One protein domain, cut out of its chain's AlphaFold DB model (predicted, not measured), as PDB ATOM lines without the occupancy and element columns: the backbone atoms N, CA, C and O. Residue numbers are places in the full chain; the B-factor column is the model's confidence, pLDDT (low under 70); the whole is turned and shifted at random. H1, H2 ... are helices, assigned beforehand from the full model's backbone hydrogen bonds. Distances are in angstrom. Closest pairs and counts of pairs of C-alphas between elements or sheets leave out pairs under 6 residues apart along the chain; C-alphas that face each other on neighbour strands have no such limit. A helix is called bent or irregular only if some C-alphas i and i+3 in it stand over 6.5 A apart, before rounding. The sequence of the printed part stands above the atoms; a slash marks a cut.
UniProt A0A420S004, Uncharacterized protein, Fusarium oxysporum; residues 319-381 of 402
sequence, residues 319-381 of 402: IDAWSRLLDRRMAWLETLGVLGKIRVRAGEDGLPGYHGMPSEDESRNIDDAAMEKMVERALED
ATOM      1  N   ILE A 319     157.876 165.070 145.352       43.44
ATOM      2  CA  ILE A 319     157.485 163.911 146.189       43.44
ATOM      3  C   ILE A 319     158.616 163.556 147.165       43.44
ATOM      4  O   ILE A 319     158.403 163.525 148.375       43.44
ATOM      5  N   ASP A 320     159.848 163.430 146.663       48.44
ATOM      6  CA  ASP A 320     161.014 163.210 147.526       48.44
ATOM      7  C   ASP A 320     161.360 164.442 148.378       48.44
ATOM      8  O   ASP A 320     162.055 164.321 149.388       48.44
ATOM      9  N   ALA A 321     160.939 165.638 147.955       50.28
ATOM     10  CA  ALA A 321     161.141 166.868 148.714       50.28
ATOM     11  C   ALA A 321     160.155 166.961 149.885       50.28
ATOM     12  O   ALA A 321     160.565 167.339 150.972       50.28
ATOM     13  N   TRP A 322     158.899 166.553 149.705       49.75
ATOM     14  CA  TRP A 322     157.856 166.599 150.730       49.75
ATOM     15  C   TRP A 322     158.155 165.689 151.917       49.75
ATOM     16  O   TRP A 322     158.074 166.149 153.051       49.75
ATOM     17  N   SER A 323     158.582 164.444 151.677       52.09
ATOM     18  CA  SER A 323     159.036 163.562 152.762       52.09
ATOM     19  C   SER A 323     160.216 164.179 153.516       52.09
ATOM     20  O   SER A 323     160.206 164.232 154.740       52.09
ATOM     21  N   ARG A 324     161.181 164.770 152.794       58.50
ATOM     22  CA  ARG A 324     162.321 165.469 153.408       58.50
ATOM     23  C   ARG A 324     161.911 166.709 154.210       58.50
ATOM     24  O   ARG A 324     162.514 166.968 155.244       58.50
ATOM     25  N   LEU A 325     160.933 167.485 153.749       57.38
ATOM     26  CA  LEU A 325     160.427 168.675 154.447       57.38
ATOM     27  C   LEU A 325     159.644 168.283 155.704       57.38
ATOM     28  O   LEU A 325     159.829 168.886 156.759       57.38
ATOM     29  N   LEU A 326     158.843 167.219 155.624       60.84
ATOM     30  CA  LEU A 326     158.101 166.681 156.760       60.84
ATOM     31  C   LEU A 326     159.041 166.108 157.828       60.84
ATOM     32  O   LEU A 326     158.924 166.482 158.994       60.84
ATOM     33  N   ASP A 327     160.024 165.296 157.433       66.50
ATOM     34  CA  ASP A 327     161.031 164.750 158.349       66.50
ATOM     35  C   ASP A 327     161.838 165.872 159.019       66.50
ATOM     36  O   ASP A 327     162.051 165.861 160.233       66.50
ATOM     37  N   ARG A 328     162.230 166.902 158.254       68.31
ATOM     38  CA  ARG A 328     162.917 168.086 158.793       68.31
ATOM     39  C   ARG A 328     162.042 168.870 159.763       68.31
ATOM     40  O   ARG A 328     162.546 169.314 160.792       68.31
ATOM     41  N   ARG A 329     160.749 169.034 159.473       75.38
ATOM     42  CA  ARG A 329     159.809 169.733 160.358       75.38
ATOM     43  C   ARG A 329     159.600 168.978 161.667       75.38
ATOM     44  O   ARG A 329     159.600 169.601 162.725       75.38
ATOM     45  N   MET A 330     159.474 167.656 161.607       70.38
ATOM     46  CA  MET A 330     159.343 166.815 162.797       70.38
ATOM     47  C   MET A 330     160.615 166.847 163.652       70.38
ATOM     48  O   MET A 330     160.523 167.088 164.854       70.38
ATOM     49  N   ALA A 331     161.794 166.730 163.033       73.38
ATOM     50  CA  ALA A 331     163.077 166.866 163.727       73.38
ATOM     51  C   ALA A 331     163.261 168.263 164.345       73.38
ATOM     52  O   ALA A 331     163.828 168.412 165.429       73.38
ATOM     53  N   TRP A 332     162.756 169.307 163.685       77.88
ATOM     54  CA  TRP A 332     162.803 170.664 164.217       77.88
ATOM     55  C   TRP A 332     161.885 170.831 165.436       77.88
ATOM     56  O   TRP A 332     162.337 171.329 166.462       77.88
ATOM     57  N   LEU A 333     160.643 170.340 165.386       73.06
ATOM     58  CA  LEU A 333     159.732 170.334 166.543       73.06
ATOM     59  C   LEU A 333     160.281 169.515 167.726       73.06
ATOM     60  O   LEU A 333     160.024 169.848 168.886       73.06
ATOM     61  N   GLU A 334     161.047 168.463 167.437       74.38
ATOM     62  CA  GLU A 334     161.757 167.661 168.438       74.38
ATOM     63  C   GLU A 334     162.903 168.450 169.068       74.38
ATOM     64  O   GLU A 334     163.002 168.526 170.290       74.38
ATOM     65  N   THR A 335     163.702 169.127 168.238       78.75
ATOM     66  CA  THR A 335     164.815 169.986 168.676       78.75
ATOM     67  C   THR A 335     164.328 171.158 169.529       78.75
ATOM     68  O   THR A 335     164.948 171.492 170.534       78.75
ATOM     69  N   LEU A 336     163.184 171.750 169.175       78.25
ATOM     70  CA  LEU A 336     162.532 172.796 169.968       78.25
ATOM     71  C   LEU A 336     161.959 172.265 171.296       78.25
ATOM     72  O   LEU A 336     161.542 173.048 172.146       78.25
ATOM     73  N   GLY A 337     161.903 170.942 171.487       75.44
ATOM     74  CA  GLY A 337     161.414 170.312 172.712       75.44
ATOM     75  C   GLY A 337     159.927 170.552 172.971       75.44
ATOM     76  O   GLY A 337     159.497 170.492 174.129       75.44
ATOM     77  N   VAL A 338     159.158 170.851 171.919       76.31
ATOM     78  CA  VAL A 338     157.726 171.174 171.996       76.31
ATOM     79  C   VAL A 338     156.821 169.990 171.657       76.31
ATOM     80  O   VAL A 338     155.649 169.988 172.038       76.31
ATOM     81  N   LEU A 339     157.349 168.956 170.991       70.88
ATOM     82  CA  LEU A 339     156.620 167.712 170.730       70.88
ATOM     83  C   LEU A 339     156.066 167.120 172.037       70.88
ATOM     84  O   LEU A 339     156.785 166.950 173.019       70.88
ATOM     85  N   GLY A 340     154.755 166.863 172.061       64.50
ATOM     86  CA  GLY A 340     154.032 166.373 173.242       64.50
ATOM     87  C   GLY A 340     153.692 167.433 174.299       64.50
ATOM     88  O   GLY A 340     152.912 167.141 175.200       64.50
ATOM     89  N   LYS A 341     154.217 168.663 174.188       70.38
ATOM     90  CA  LYS A 341     153.894 169.798 175.079       70.38
ATOM     91  C   LYS A 341     152.917 170.785 174.456       70.38
ATOM     92  O   LYS A 341     152.250 171.523 175.178       70.38
ATOM     93  N   ILE A 342     152.822 170.786 173.126       72.31
ATOM     94  CA  ILE A 342     151.869 171.599 172.374       72.31
ATOM     95  C   ILE A 342     151.051 170.766 171.391       72.31
ATOM     96  O   ILE A 342     151.489 169.729 170.890       72.31
ATOM     97  N   ARG A 343     149.842 171.242 171.091       70.94
ATOM     98  CA  ARG A 343     148.951 170.651 170.096       70.94
ATOM     99  C   ARG A 343     149.482 170.915 168.685       70.94
ATOM    100  O   ARG A 343     149.418 172.046 168.206       70.94
ATOM    101  N   VAL A 344     149.917 169.853 168.010       70.00
ATOM    102  CA  VAL A 344     150.369 169.894 166.611       70.00
ATOM    103  C   VAL A 344     149.169 169.984 165.659       70.00
ATOM    104  O   VAL A 344     148.157 169.305 165.852       70.00
ATOM    105  N   ARG A 345     149.264 170.851 164.647       62.84
ATOM    106  CA  ARG A 345     148.262 171.099 163.595       62.84
ATOM    107  C   ARG A 345     148.961 171.310 162.249       62.84
ATOM    108  O   ARG A 345     150.168 171.512 162.225       62.84
ATOM    109  N   ALA A 346     148.220 171.295 161.145       60.88
ATOM    110  CA  ALA A 346     148.761 171.731 159.857       60.88
ATOM    111  C   ALA A 346     148.952 173.262 159.856       60.88
ATOM    112  O   ALA A 346     148.024 173.992 160.215       60.88
ATOM    113  N   GLY A 347     150.156 173.726 159.516       57.97
ATOM    114  CA  GLY A 347     150.487 175.138 159.315       57.97
ATOM    115  C   GLY A 347     150.043 175.662 157.946       57.97
ATOM    116  O   GLY A 347     149.531 174.907 157.120       57.97
ATOM    117  N   GLU A 348     150.254 176.957 157.689       60.97
ATOM    118  CA  GLU A 348     149.910 177.596 156.403       60.97
ATOM    119  C   GLU A 348     150.705 177.022 155.216       60.97
ATOM    120  O   GLU A 348     150.237 177.042 154.081       60.97
ATOM    121  N   ASP A 349     151.878 176.449 155.487       60.53
ATOM    122  CA  ASP A 349     152.720 175.724 154.531       60.53
ATOM    123  C   ASP A 349     152.334 174.239 154.378       60.53
ATOM    124  O   ASP A 349     153.010 173.482 153.680       60.53
ATOM    125  N   GLY A 350     151.250 173.801 155.029       56.75
ATOM    126  CA  GLY A 350     150.770 172.419 155.012       56.75
ATOM    127  C   GLY A 350     151.620 171.444 155.833       56.75
ATOM    128  O   GLY A 350     151.323 170.249 155.846       56.75
ATOM    129  N   LEU A 351     152.660 171.918 156.530       64.75
ATOM    130  CA  LEU A 351     153.540 171.093 157.358       64.75
ATOM    131  C   LEU A 351     153.085 171.092 158.831       64.75
ATOM    132  O   LEU A 351     152.428 172.032 159.282       64.75
ATOM    133  N   PRO A 352     153.424 170.052 159.619       63.09
ATOM    134  CA  PRO A 352     153.111 170.016 161.046       63.09
ATOM    135  C   PRO A 352     153.696 171.219 161.800       63.09
ATOM    136  O   PRO A 352     154.874 171.544 161.670       63.09
ATOM    137  N   GLY A 353     152.888 171.871 162.627       75.88
ATOM    138  CA  GLY A 353     153.293 173.041 163.393       75.88
ATOM    139  C   GLY A 353     152.310 173.401 164.500       75.88
ATOM    140  O   GLY A 353     151.451 172.606 164.884       75.88
ATOM    141  N   TYR A 354     152.449 174.606 165.035       76.31
ATOM    142  CA  TYR A 354     151.609 175.136 166.105       76.31
ATOM    143  C   TYR A 354     151.173 176.565 165.799       76.31
ATOM    144  O   TYR A 354     151.703 177.221 164.905       76.31
ATOM    145  N   HIS A 355     150.179 177.060 166.531       78.31
ATOM    146  CA  HIS A 355     149.668 178.405 166.323       78.31
ATOM    147  C   HIS A 355     150.777 179.440 166.568       78.31
ATOM    148  O   HIS A 355     151.317 179.523 167.672       78.31
ATOM    149  N   GLY A 356     151.073 180.253 165.549       76.69
ATOM    150  CA  GLY A 356     152.141 181.256 165.580       76.69
ATOM    151  C   GLY A 356     153.527 180.724 165.201       76.69
ATOM    152  O   GLY A 356     154.505 181.451 165.365       76.69
ATOM    153  N   MET A 357     153.626 179.480 164.718       80.38
ATOM    154  CA  MET A 357     154.859 178.948 164.142       80.38
ATOM    155  C   MET A 357     155.100 179.568 162.753       80.38
ATOM    156  O   MET A 357     154.181 179.550 161.932       80.38
ATOM    157  N   PRO A 358     156.300 180.104 162.478       78.00
ATOM    158  CA  PRO A 358     156.653 180.647 161.171       78.00
ATOM    159  C   PRO A 358     156.789 179.530 160.134       78.00
ATOM    160  O   PRO A 358     157.079 178.378 160.476       78.00
ATOM    161  N   SER A 359     156.611 179.881 158.861       72.75
ATOM    162  CA  SER A 359     156.827 178.946 157.752       72.75
ATOM    163  C   SER A 359     158.295 178.496 157.665       72.75
ATOM    164  O   SER A 359     159.195 179.140 158.212       72.75
ATOM    165  N   GLU A 360     158.574 177.389 156.962       66.25
ATOM    166  CA  GLU A 360     159.958 176.881 156.838       66.25
ATOM    167  C   GLU A 360     160.921 177.873 156.173       66.25
ATOM    168  O   GLU A 360     162.129 177.831 156.402       66.25
ATOM    169  N   ASP A 361     160.405 178.738 155.304       69.62
ATOM    170  CA  ASP A 361     161.225 179.722 154.604       69.62
ATOM    171  C   ASP A 361     161.502 180.948 155.483       69.62
ATOM    172  O   ASP A 361     162.599 181.508 155.436       69.62
ATOM    173  N   GLU A 362     160.561 181.313 156.355       67.88
ATOM    174  CA  GLU A 362     160.733 182.375 157.353       67.88
ATOM    175  C   GLU A 362     161.636 181.942 158.512       67.88
ATOM    176  O   GLU A 362     162.364 182.764 159.074       67.88
ATOM    177  N   SER A 363     161.651 180.647 158.842       66.38
ATOM    178  CA  SER A 363     162.433 180.119 159.961       66.38
ATOM    179  C   SER A 363     163.943 180.145 159.743       66.38
ATOM    180  O   SER A 363     164.703 180.189 160.709       66.38
ATOM    181  N   ARG A 364     164.398 180.204 158.484       66.31
ATOM    182  CA  ARG A 364     165.828 180.280 158.127       66.31
ATOM    183  C   ARG A 364     166.522 181.552 158.619       66.31
ATOM    184  O   ARG A 364     167.747 181.604 158.597       66.31
ATOM    185  N   ASN A 365     165.753 182.558 159.038       66.50
ATOM    186  CA  ASN A 365     166.247 183.864 159.471       66.50
ATOM    187  C   ASN A 365     166.074 184.110 160.982       66.50
ATOM    188  O   ASN A 365     166.232 185.244 161.432       66.50
ATOM    189  N   ILE A 366     165.713 183.084 161.758       73.88
ATOM    190  CA  ILE A 366     165.475 183.203 163.201       73.88
ATOM    191  C   ILE A 366     166.761 182.842 163.946       73.88
ATOM    192  O   ILE A 366     167.298 181.754 163.759       73.88
ATOM    193  N   ASP A 367     167.256 183.758 164.780       80.38
ATOM    194  CA  ASP A 367     168.380 183.479 165.677       80.38
ATOM    195  C   ASP A 367     167.939 182.692 166.925       80.38
ATOM    196  O   ASP A 367     166.752 182.613 167.254       80.38
ATOM    197  N   ASP A 368     168.900 182.104 167.640       76.38
ATOM    198  CA  ASP A 368     168.620 181.233 168.787       76.38
ATOM    199  C   ASP A 368     167.814 181.943 169.892       76.38
ATOM    200  O   ASP A 368     166.930 181.342 170.505       76.38
ATOM    201  N   ALA A 369     168.041 183.245 170.104       78.25
ATOM    202  CA  ALA A 369     167.336 184.032 171.118       78.25
ATOM    203  C   ALA A 369     165.876 184.322 170.726       78.25
ATOM    204  O   ALA A 369     164.972 184.333 171.568       78.25
ATOM    205  N   ALA A 370     165.618 184.567 169.442       77.50
ATOM    206  CA  ALA A 370     164.277 184.715 168.897       77.50
ATOM    207  C   ALA A 370     163.532 183.373 168.873       77.50
ATOM    208  O   ALA A 370     162.321 183.347 169.115       77.50
ATOM    209  N   MET A 371     164.251 182.271 168.643       79.06
ATOM    210  CA  MET A 371     163.721 180.910 168.662       79.06
ATOM    211  C   MET A 371     163.294 180.486 170.074       79.06
ATOM    212  O   MET A 371     162.195 179.962 170.241       79.06
ATOM    213  N   GLU A 372     164.080 180.803 171.104       79.75
ATOM    214  CA  GLU A 372     163.723 180.537 172.505       79.75
ATOM    215  C   GLU A 372     162.454 181.300 172.923       79.75
ATOM    216  O   GLU A 372     161.474 180.699 173.368       79.75
ATOM    217  N   LYS A 373     162.384 182.607 172.633       83.25
ATOM    218  CA  LYS A 373     161.175 183.422 172.875       83.25
ATOM    219  C   LYS A 373     159.960 182.969 172.073       83.25
ATOM    220  O   LYS A 373     158.822 183.279 172.428       83.25
ATOM    221  N   MET A 374     160.175 182.353 170.915       85.19
ATOM    222  CA  MET A 374     159.100 181.773 170.118       85.19
ATOM    223  C   MET A 374     158.556 180.516 170.801       85.19
ATOM    224  O   MET A 374     157.339 180.368 170.879       85.19
ATOM    225  N   VAL A 375     159.427 179.653 171.326       83.69
ATOM    226  CA  VAL A 375     159.031 178.453 172.077       83.69
ATOM    227  C   VAL A 375     158.303 178.824 173.368       83.69
ATOM    228  O   VAL A 375     157.246 178.260 173.640       83.69
ATOM    229  N   GLU A 376     158.788 179.812 174.123       84.00
ATOM    230  CA  GLU A 376     158.100 180.311 175.323       84.00
ATOM    231  C   GLU A 376     156.681 180.789 174.998       84.00
ATOM    232  O   GLU A 376     155.707 180.306 175.575       84.00
ATOM    233  N   ARG A 377     156.542 181.657 173.985       84.25
ATOM    234  CA  ARG A 377     155.228 182.124 173.516       84.25
ATOM    235  C   ARG A 377     154.343 180.974 173.055       84.25
ATOM    236  O   ARG A 377     153.143 180.994 173.309       84.25
ATOM    237  N   ALA A 378     154.916 179.973 172.393       82.56
ATOM    238  CA  ALA A 378     154.177 178.808 171.933       82.56
ATOM    239  C   ALA A 378     153.629 177.972 173.095       82.56
ATOM    240  O   ALA A 378     152.499 177.502 173.001       82.56
ATOM    241  N   LEU A 379     154.399 177.804 174.174       80.38
ATOM    242  CA  LEU A 379     154.001 177.050 175.367       80.38
ATOM    243  C   LEU A 379     152.991 177.817 176.237       80.38
ATOM    244  O   LEU A 379     152.125 177.209 176.866       80.38
ATOM    245  N   GLU A 380     153.072 179.147 176.256       83.12
ATOM    246  CA  GLU A 380     152.137 180.003 176.991       83.12
ATOM    247  C   GLU A 380     150.803 180.209 176.256       83.12
ATOM    248  O   GLU A 380     149.764 180.377 176.913       83.12
ATOM    249  N   ASP A 381     150.810 180.160 174.916       78.44
ATOM    250  CA  ASP A 381     149.626 180.400 174.089       78.44
ATOM    251  C   ASP A 381     148.543 179.339 174.367       78.44
ATOM    252  O   ASP A 381     148.729 178.145 174.094       78.44
TER     253      ASP A 381
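What this domain is: This is residues 319 to 381 of the 402 residues of an uncharacterized protein of Fusarium oxysporum (UniProt A0A420S004). One long helix, H1, runs along the longest axis of the model, and a second helix, H3, is set crosswise beyond the last residues of H1 and off to one side. Between them the long loop of residues 336 to 359 folds back alongside H1, makes a small turn tied by a short antiparallel pairing, and leads to the short helix H2, which lies off the middle of H1. The printed part has 63 residues with three named helices, in the order H1, H2, H3, and no named strand; the class is all helix. The whole is compact, with a radius of gyration of the C-alphas of 11.3 A, and its C-alphas span 35 by 24 by 20 A.

How they stand to each other: Start with the longest helix, H1, at residues 319 to 335, which touches no helix. Look next at H2, residues 360 to 363: it is close to H1 but not clearly touching, and the closest C-alphas of the two, those of Arg 329 and Glu 360, are 8.0 A apart. The centres of H1 and H2 are 12.7 A apart. Then go to H3, residues 368 to 380, which is apart from H1 and also apart from H2. In the loop before H2, find residues 345 to 346, which pair antiparallel with residues 352 to 353. In the backbone of H3, every O i to N i+4 pair is within hydrogen-bond range; in H1, 12 of 13 are, and H2 is too short for such a pair.

Where its parts are: Find C-alpha 319 at (157.485, 163.911, 146.189); from there H1 runs 17 residues to C-alpha 335 at (164.815, 169.986, 168.676), 24.4 A from first to last C-alpha. H2 has four residues, Glu 360 to Ser 363. H3 has 13 residues, beginning at Asp 368 and ending with C-alpha 380 at (152.137, 180.003, 176.991), and measures 18.5 A from first to last C-alpha. None of the three helices is bent.

The domain as a whole: The two C-alphas farthest apart are those of Ile 319 and Glu 380, at 35.2 A. The printed part has no cut. The link from H1 to H2, with 24 residues, is long, and its C-alphas lie 5 to 13 A from the mean of all C-alphas; the link from H2 to H3, with 4 residues, is tight. Read the B-factor column for the model's confidence: the mean pLDDT of the printed part is 70.6, and 25 residues are under 70, namely residues 319 to 328, residue 340, residues 345 to 352 and residues 360 to 365. The mean pLDDT is 63 in H1, 68 in H2 and 81 in H3.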